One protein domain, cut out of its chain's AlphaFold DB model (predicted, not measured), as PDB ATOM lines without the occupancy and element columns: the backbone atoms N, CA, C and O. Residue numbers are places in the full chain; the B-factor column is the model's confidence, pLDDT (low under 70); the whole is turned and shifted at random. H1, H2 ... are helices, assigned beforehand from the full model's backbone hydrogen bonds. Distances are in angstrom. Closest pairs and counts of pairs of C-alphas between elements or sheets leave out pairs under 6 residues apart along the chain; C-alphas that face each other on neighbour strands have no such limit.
ATOM      1  N   ILE A 196      20.870 -22.311  12.817       55.28
ATOM      2  CA  ILE A 196      20.607 -23.039  11.575       55.28
ATOM      3  C   ILE A 196      20.888 -22.071  10.423       55.28
ATOM      4  O   ILE A 196      20.096 -21.172  10.171       55.28
ATOM      5  N   GLY A 197      22.026 -22.233   9.740       66.44
ATOM      6  CA  GLY A 197      22.443 -21.310   8.677       66.44
ATOM      7  C   GLY A 197      21.346 -21.061   7.635       66.44
ATOM      8  O   GLY A 197      20.564 -21.959   7.318       66.44
ATOM      9  N   GLU A 198      21.301 -19.847   7.085       74.00
ATOM     10  CA  GLU A 198      20.260 -19.388   6.150       74.00
ATOM     11  C   GLU A 198      20.100 -20.326   4.930       74.00
ATOM     12  O   GLU A 198      18.982 -20.597   4.485       74.00
ATOM     13  N   ASP A 199      21.199 -20.948   4.487       74.19
ATOM     14  CA  ASP A 199      21.245 -21.999   3.456       74.19
ATOM     15  C   ASP A 199      20.447 -23.268   3.824       74.19
ATOM     16  O   ASP A 199      19.850 -23.924   2.973       74.19
ATOM     17  N   SER A 200      20.395 -23.630   5.110       80.38
ATOM     18  CA  SER A 200      19.596 -24.765   5.599       80.38
ATOM     19  C   SER A 200      18.110 -24.413   5.676       80.38
ATOM     20  O   SER A 200      17.261 -25.232   5.328       80.38
ATOM     21  N   VAL A 201      17.771 -23.186   6.086       76.75
ATOM     22  CA  VAL A 201      16.376 -22.709   6.122       76.75
ATOM     23  C   VAL A 201      15.810 -22.583   4.704       76.75
ATOM     24  O   VAL A 201      14.652 -22.931   4.461       76.75
ATOM     25  N   THR A 202      16.622 -22.129   3.748       81.88
ATOM     26  CA  THR A 202      16.258 -22.091   2.324       81.88
ATOM     27  C   THR A 202      16.173 -23.491   1.711       81.88
ATOM     28  O   THR A 202      15.196 -23.754   1.017       81.88
ATOM     29  N   PHE A 203      17.071 -24.425   2.047       85.50
ATOM     30  CA  PHE A 203      16.943 -25.838   1.657       85.50
ATOM     31  C   PHE A 203      15.600 -26.449   2.095       85.50
ATOM     32  O   PHE A 203      14.849 -26.948   1.256       85.50
ATOM     33  N   TRP A 204      15.248 -26.361   3.385       84.25
ATOM     34  CA  TRP A 204      13.979 -26.905   3.889       84.25
ATOM     35  C   TRP A 204      12.755 -26.193   3.295       84.25
ATOM     36  O   TRP A 204      11.717 -26.823   3.085       84.25
ATOM     37  N   ARG A 205      12.871 -24.899   2.963       83.50
ATOM     38  CA  ARG A 205      11.840 -24.151   2.229       83.50
ATOM     39  C   ARG A 205      11.661 -24.682   0.806       83.50
ATOM     40  O   ARG A 205      10.533 -24.980   0.431       83.50
ATOM     41  N   SER A 206      12.738 -24.869   0.045       84.38
ATOM     42  CA  SER A 206      12.669 -25.435  -1.309       84.38
ATOM     43  C   SER A 206      12.174 -26.886  -1.310       84.38
ATOM     44  O   SER A 206      11.414 -27.267  -2.196       84.38
ATOM     45  N   LEU A 207      12.524 -27.685  -0.295       86.12
ATOM     46  CA  LEU A 207      12.002 -29.046  -0.124       86.12
ATOM     47  C   LEU A 207      10.492 -29.052   0.186       86.12
ATOM     48  O   LEU A 207       9.751 -29.886  -0.333       86.12
ATOM     49  N   LYS A 208      10.020 -28.079   0.977       84.44
ATOM     50  CA  LYS A 208       8.591 -27.840   1.232       84.44
ATOM     51  C   LYS A 208       7.844 -27.385  -0.020       84.44
ATOM     52  O   LYS A 208       6.747 -27.867  -0.278       84.44
ATOM     53  N   GLU A 209       8.430 -26.483  -0.802       87.50
ATOM     54  CA  GLU A 209       7.879 -26.010  -2.079       87.50
ATOM     55  C   GLU A 209       7.844 -27.123  -3.144       87.50
ATOM     56  O   GLU A 209       6.938 -27.143  -3.973       87.50
ATOM     57  N   ALA A 210       8.762 -28.093  -3.070       86.94
ATOM     58  CA  ALA A 210       8.746 -29.316  -3.874       86.94
ATOM     59  C   ALA A 210       7.735 -30.380  -3.390       86.94
ATOM     60  O   ALA A 210       7.562 -31.393  -4.065       86.94
ATOM     61  N   GLY A 211       7.083 -30.187  -2.237       86.25
ATOM     62  CA  GLY A 211       6.125 -31.137  -1.651       86.25
ATOM     63  C   GLY A 211       6.743 -32.356  -0.952       86.25
ATOM     64  O   GLY A 211       6.017 -33.116  -0.324       86.25
ATOM     65  N   LEU A 212       8.070 -32.513  -0.993       86.69
ATOM     66  CA  LEU A 212       8.805 -33.674  -0.467       86.69
ATOM     67  C   LEU A 212       9.091 -33.601   1.044       86.69
ATOM     68  O   LEU A 212       9.706 -34.504   1.606       86.69
ATOM     69  N   LEU A 213       8.688 -32.515   1.715       84.31
ATOM     70  CA  LEU A 213       8.952 -32.324   3.143       84.31
ATOM     71  C   LEU A 213       8.283 -33.399   4.012       84.31
ATOM     72  O   LEU A 213       8.912 -33.865   4.954       84.31
ATOM     73  N   GLU A 214       7.039 -33.776   3.707       85.69
ATOM     74  CA  GLU A 214       6.296 -34.755   4.511       85.69
ATOM     75  C   GLU A 214       6.960 -36.138   4.422       85.69
ATOM     76  O   GLU A 214       7.274 -36.726   5.450       85.69
ATOM     77  N   GLU A 215       7.296 -36.586   3.205       87.44
ATOM     78  CA  GLU A 215       7.998 -37.855   2.949       87.44
ATOM     79  C   GLU A 215       9.331 -37.927   3.715       87.44
ATOM     80  O   GLU A 215       9.598 -38.902   4.411       87.44
ATOM     81  N   VAL A 216      10.140 -36.860   3.678       88.44
ATOM     82  CA  VAL A 216      11.432 -36.807   4.388       88.44
ATOM     83  C   VAL A 216      11.266 -36.755   5.914       88.44
ATOM     84  O   VAL A 216      12.113 -37.280   6.640       88.44
ATOM     85  N   VAL A 217      10.193 -36.147   6.429       83.94
ATOM     86  CA  VAL A 217       9.889 -36.140   7.870       83.94
ATOM     87  C   VAL A 217       9.380 -37.508   8.335       83.94
ATOM     88  O   VAL A 217       9.809 -37.972   9.393       83.94
ATOM     89  N   GLU A 218       8.535 -38.178   7.547       87.19
ATOM     90  CA  GLU A 218       8.074 -39.547   7.807       87.19
ATOM     91  C   GLU A 218       9.239 -40.550   7.769       87.19
ATOM     92  O   GLU A 218       9.392 -41.340   8.704       87.19
ATOM     93  N   ASP A 219      10.110 -40.474   6.757       84.56
ATOM     94  CA  ASP A 219      11.310 -41.312   6.656       84.56
ATOM     95  C   ASP A 219      12.275 -41.055   7.823       84.56
ATOM     96  O   ASP A 219      12.717 -42.005   8.469       84.56
ATOM     97  N   PHE A 220      12.541 -39.795   8.190       83.69
ATOM     98  CA  PHE A 220      13.378 -39.479   9.353       83.69
ATOM     99  C   PHE A 220      12.766 -39.982  10.672       83.69
ATOM    100  O   PHE A 220      13.475 -40.508  11.535       83.69
ATOM    101  N   GLN A 221      11.446 -39.855  10.844       81.69
ATOM    102  CA  GLN A 221      10.744 -40.386  12.012       81.69
ATOM    103  C   GLN A 221      10.845 -41.915  12.072       81.69
ATOM    104  O   GLN A 221      11.056 -42.475  13.152       81.69
ATOM    105  N   LYS A 222      10.722 -42.586  10.925       88.62
ATOM    106  CA  LYS A 222      10.842 -44.037  10.792       88.62
ATOM    107  C   LYS A 222      12.267 -44.516  11.063       88.62
ATOM    108  O   LYS A 222      12.434 -45.410  11.888       88.62
ATOM    109  N   GLU A 223      13.288 -43.892  10.478       84.75
ATOM    110  CA  GLU A 223      14.699 -44.186  10.768       84.75
ATOM    111  C   GLU A 223      15.013 -44.000  12.258       84.75
ATOM    112  O   GLU A 223      15.629 -44.868  12.880       84.75
ATOM    113  N   LEU A 224      14.536 -42.913  12.877       80.56
ATOM    114  CA  LEU A 224      14.720 -42.673  14.309       80.56
ATOM    115  C   LEU A 224      14.037 -43.756  15.164       80.56
ATOM    116  O   LEU A 224      14.611 -44.201  16.160       80.56
ATOM    117  N   GLN A 225      12.840 -44.210  14.779       83.12
ATOM    118  CA  GLN A 225      12.143 -45.316  15.446       83.12
ATOM    119  C   GLN A 225      12.852 -46.663  15.249       83.12
ATOM    120  O   GLN A 225      12.981 -47.414  16.214       83.12
ATOM    121  N   GLU A 226      13.353 -46.966  14.050       86.69
ATOM    122  CA  GLU A 226      14.114 -48.188  13.764       86.69
ATOM    123  C   GLU A 226      15.445 -48.217  14.535       86.69
ATOM    124  O   GLU A 226      15.782 -49.232  15.150       86.69
ATOM    125  N   VAL A 227      16.160 -47.088  14.608       80.62
ATOM    126  CA  VAL A 227      17.383 -46.942  15.415       80.62
ATOM    127  C   VAL A 227      17.089 -47.104  16.909       80.62
ATOM    128  O   VAL A 227      17.820 -47.825  17.592       80.62
ATOM    129  N   LEU A 228      16.021 -46.487  17.427       77.31
ATOM    130  CA  LEU A 228      15.619 -46.634  18.832       77.31
ATOM    131  C   LEU A 228      15.167 -48.062  19.160       77.31
ATOM    132  O   LEU A 228      15.537 -48.577  20.214       77.31
ATOM    133  N   LYS A 229      14.431 -48.724  18.262       81.31
ATOM    134  CA  LYS A 229      14.003 -50.120  18.418       81.31
ATOM    135  C   LYS A 229      15.199 -51.074  18.407       81.31
ATOM    136  O   LYS A 229      15.353 -51.863  19.335       81.31
ATOM    137  N   GLY A 230      16.088 -50.954  17.421       78.25
ATOM    138  CA  GLY A 230      17.301 -51.770  17.354       78.25
ATOM    139  C   GLY A 230      18.239 -51.526  18.541       78.25
ATOM    140  O   GLY A 230      18.934 -52.440  18.982       78.25
ATOM    141  N   LEU A 231      18.252 -50.312  19.100       74.00
ATOM    142  CA  LEU A 231      18.951 -50.019  20.348       74.00
ATOM    143  C   LEU A 231      18.246 -50.649  21.560       74.00
ATOM    144  O   LEU A 231      18.927 -51.203  22.414       74.00
ATOM    145  N   GLN A 232      16.913 -50.616  21.636       74.88
ATOM    146  CA  GLN A 232      16.140 -51.258  22.706       74.88
ATOM    147  C   GLN A 232      16.356 -52.779  22.734       74.88
ATOM    148  O   GLN A 232      16.541 -53.344  23.808       74.88
ATOM    149  N   GLU A 233      16.405 -53.423  21.568       74.00
ATOM    150  CA  GLU A 233      16.738 -54.847  21.432       74.00
ATOM    151  C   GLU A 233      18.163 -55.136  21.941       74.00
ATOM    152  O   GLU A 233      18.358 -56.061  22.727       74.00
ATOM    153  N   ARG A 234      19.148 -54.282  21.613       68.38
ATOM    154  CA  ARG A 234      20.529 -54.382  22.136       68.38
ATOM    155  C   ARG A 234      20.686 -54.007  23.616       68.38
ATOM    156  O   ARG A 234      21.686 -54.375  24.220       68.38
ATOM    157  N   VAL A 235      19.738 -53.287  24.221       65.06
ATOM    158  CA  VAL A 235      19.751 -52.975  25.666       65.06
ATOM    159  C   VAL A 235      19.418 -54.207  26.515       65.06
ATOM    160  O   VAL A 235      19.847 -54.278  27.666       65.06
ATOM    161  N   CYS A 236      18.705 -55.185  25.953       60.31
ATOM    162  CA  CYS A 236      18.373 -56.433  26.638       60.31
ATOM    163  C   CYS A 236      19.570 -57.392  26.795       60.31
ATOM    164  O   CYS A 236      19.553 -58.192  27.728       60.31
ATOM    165  N   ASP A 237      20.610 -57.275  25.956       57.31
ATOM    166  CA  ASP A 237      21.830 -58.097  26.006       57.31
ATOM    167  C   ASP A 237      23.075 -57.258  26.371       57.31
ATOM    168  O   ASP A 237      23.654 -56.567  25.527       57.31
ATOM    169  N   PRO A 238      23.552 -57.310  27.631       65.81
ATOM    170  CA  PRO A 238      24.824 -56.703  28.012       65.81
ATOM    171  C   PRO A 238      26.018 -57.385  27.306       65.81
ATOM    172  O   PRO A 238      26.052 -58.614  27.244       65.81
ATOM    173  N   PRO A 239      27.065 -56.647  26.879       57.84
ATOM    174  CA  PRO A 239      27.340 -55.242  27.180       57.84
ATOM    175  C   PRO A 239      26.932 -54.255  26.069       57.84
ATOM    176  O   PRO A 239      27.238 -54.438  24.892       57.84
ATOM    177  N   LEU A 240      26.364 -53.119  26.486       64.88
ATOM    178  CA  LEU A 240      26.077 -51.974  25.615       64.88
ATOM    179  C   LEU A 240      27.334 -51.454  24.903       64.88
ATOM    180  O   LEU A 240      28.372 -51.219  25.531       64.88
ATOM    181  N   GLN A 241      27.225 -51.188  23.600       74.88
ATOM    182  CA  GLN A 241      28.330 -50.623  22.830       74.88
ATOM    183  C   GLN A 241      28.487 -49.120  23.099       74.88
ATOM    184  O   GLN A 241      27.515 -48.373  23.197       74.88
ATOM    185  N   VAL A 242      29.732 -48.630  23.104       74.62
ATOM    186  CA  VAL A 242      30.041 -47.191  23.268       74.62
ATOM    187  C   VAL A 242      29.350 -46.326  22.197       74.62
ATOM    188  O   VAL A 242      29.001 -45.179  22.460       74.62
ATOM    189  N   LYS A 243      29.102 -46.881  21.002       74.81
ATOM    190  CA  LYS A 243      28.360 -46.215  19.917       74.81
ATOM    191  C   LYS A 243      26.906 -45.913  20.305       74.81
ATOM    192  O   LYS A 243      26.444 -44.801  20.069       74.81
ATOM    193  N   ASP A 244      26.226 -46.868  20.940       78.81
ATOM    194  CA  ASP A 244      24.833 -46.734  21.381       78.81
ATOM    195  C   ASP A 244      24.703 -45.667  22.483       78.81
ATOM    196  O   ASP A 244      23.783 -44.851  22.463       78.81
ATOM    197  N   ALA A 245      25.683 -45.588  23.392       78.56
ATOM    198  CA  ALA A 245      25.739 -44.545  24.419       78.56
ATOM    199  C   ALA A 245      25.917 -43.126  23.834       78.56
ATOM    200  O   ALA A 245      25.295 -42.180  24.320       78.56
ATOM    201  N   VAL A 246      26.728 -42.968  22.779       81.62
ATOM    202  CA  VAL A 246      26.888 -41.683  22.070       81.62
ATOM    203  C   VAL A 246      25.603 -41.303  21.325       81.62
ATOM    204  O   VAL A 246      25.173 -40.155  21.418       81.62
ATOM    205  N   LEU A 247      24.955 -42.258  20.651       81.81
ATOM    206  CA  LEU A 247      23.655 -42.061  19.994       81.81
ATOM    207  C   LEU A 247      22.581 -41.587  20.982       81.81
ATOM    208  O   LEU A 247      21.956 -40.551  20.753       81.81
ATOM    209  N   LEU A 248      22.425 -42.285  22.112       78.50
ATOM    210  CA  LEU A 248      21.501 -41.888  23.180       78.50
ATOM    211  C   LEU A 248      21.805 -40.491  23.713       78.50
ATOM    212  O   LEU A 248      20.888 -39.689  23.864       78.50
ATOM    213  N   ASN A 249      23.075 -40.176  23.979       84.06
ATOM    214  CA  ASN A 249      23.459 -38.848  24.447       84.06
ATOM    215  C   ASN A 249      23.082 -37.758  23.428       84.06
ATOM    216  O   ASN A 249      22.533 -36.734  23.822       84.06
ATOM    217  N   ASN A 250      23.322 -37.983  22.135       84.31
ATOM    218  CA  ASN A 250      22.988 -37.018  21.087       84.31
ATOM    219  C   ASN A 250      21.469 -36.814  20.964       84.31
ATOM    220  O   ASN A 250      21.015 -35.676  20.905       84.31
ATOM    221  N   ILE A 251      20.674 -37.889  21.009       82.06
ATOM    222  CA  ILE A 251      19.202 -37.813  21.023       82.06
ATOM    223  C   ILE A 251      18.723 -37.039  22.265       82.06
ATOM    224  O   ILE A 251      17.950 -36.089  22.156       82.06
ATOM    225  N   VAL A 252      19.223 -37.383  23.453       81.94
ATOM    226  CA  VAL A 252      18.841 -36.733  24.719       81.94
ATOM    227  C   VAL A 252      19.230 -35.248  24.758       81.94
ATOM    228  O   VAL A 252      18.503 -34.458  25.362       81.94
ATOM    229  N   GLN A 253      20.332 -34.857  24.111       81.94
ATOM    230  CA  GLN A 253      20.730 -33.454  23.960       81.94
ATOM    231  C   GLN A 253      19.857 -32.718  22.932       81.94
ATOM    232  O   GLN A 253      19.295 -31.680  23.271       81.94
ATOM    233  N   ASN A 254      19.673 -33.271  21.728       78.06
ATOM    234  CA  ASN A 254      18.902 -32.640  20.645       78.06
ATOM    235  C   ASN A 254      17.426 -32.414  21.011       78.06
ATOM    236  O   ASN A 254      16.867 -31.373  20.689       78.06
ATOM    237  N   PHE A 255      16.800 -33.363  21.715       80.12
ATOM    238  CA  PHE A 255      15.408 -33.245  22.169       80.12
ATOM    239  C   PHE A 255      15.264 -32.596  23.561       80.12
ATOM    240  O   PHE A 255      14.175 -32.599  24.130       80.12
ATOM    241  N   GLY A 256      16.348 -32.094  24.170       80.62
ATOM    242  CA  GLY A 256      16.310 -31.459  25.496       80.62
ATOM    243  C   GLY A 256      15.875 -32.377  26.652       80.62
ATOM    244  O   GLY A 256      15.629 -31.910  27.762       80.62
TER     245      GLY A 256
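Overview. This is residues 196 to 256 of the 436 residues of the protein "Glucocorticoid modulatory element binding protein 2" of Kryptolebias marmoratus (UniProt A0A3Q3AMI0). An open, three-sided frame of helices: the long helix H2 makes the base and the longest axis, H1 makes a corner with it near Leu 213, and after Val 235 a short link turns so that H3 folds back slantwise toward H2. H1 and H3 leave a gap between them, and contacts are few. The printed part has 61 residues with three named helices, H1, H2 and H3 in chain order, and no named strand; the class is all helix. The whole is only just loose, close to extended, with a radius of gyration of the C-alphas of 15.5 A, and it spans 46 by 22 by 16 A.

Arrangement. H2, residues 213 to 235, is the longest helix. H1, residues 198 to 209, and H2 only just touch, with 3 pairs of C-alphas within 8 A, and only at the corner by their link. H1 touches H2 with residues 204 to 208 alone, and H2 touches H1 with residues 213 to 214 alone; the closest C-alphas, those of Leu 207 and Leu 213, are 5.5 A apart. Their lines stand at 72 degrees, only just about perpendicular. H3, residues 242 to 254, is close to H2 but not clearly touching: the closest C-alphas, those of Leu 231 and Asp 244, are 6.8 A apart. H2 and H3 run opposite ways at a steep tilt of 44 degrees. H1 and H3 are apart. In H1, H2 and H3 every O i to N i+4 pair is within hydrogen-bond range.

Along the chain. H2 is 32.4 A long from C-alpha 213 at (8.952, -32.324, 3.143) to C-alpha 235. H1 is 16.3 A long and begins with C-alpha 198 at (20.260, -19.388, 6.150). H3 is 18.5 A long and ends with C-alpha 254 at (18.902, -32.640, 20.645).

Size, cuts and confidence. The two C-alphas farthest apart, those of Glu 209 and Pro 238, are 46.2 A apart. The printed part has no cut. The link from H1 to H2 is tight, that from H2 to H3 short, and no link is long. Residues 196 to 203 stand free, of which 198 to 203 belong to H1, as do residues 217 to 223 of H2. The mean pLDDT of the printed part is 78.9; residues 196 to 197 and 234 to 240 are under 70.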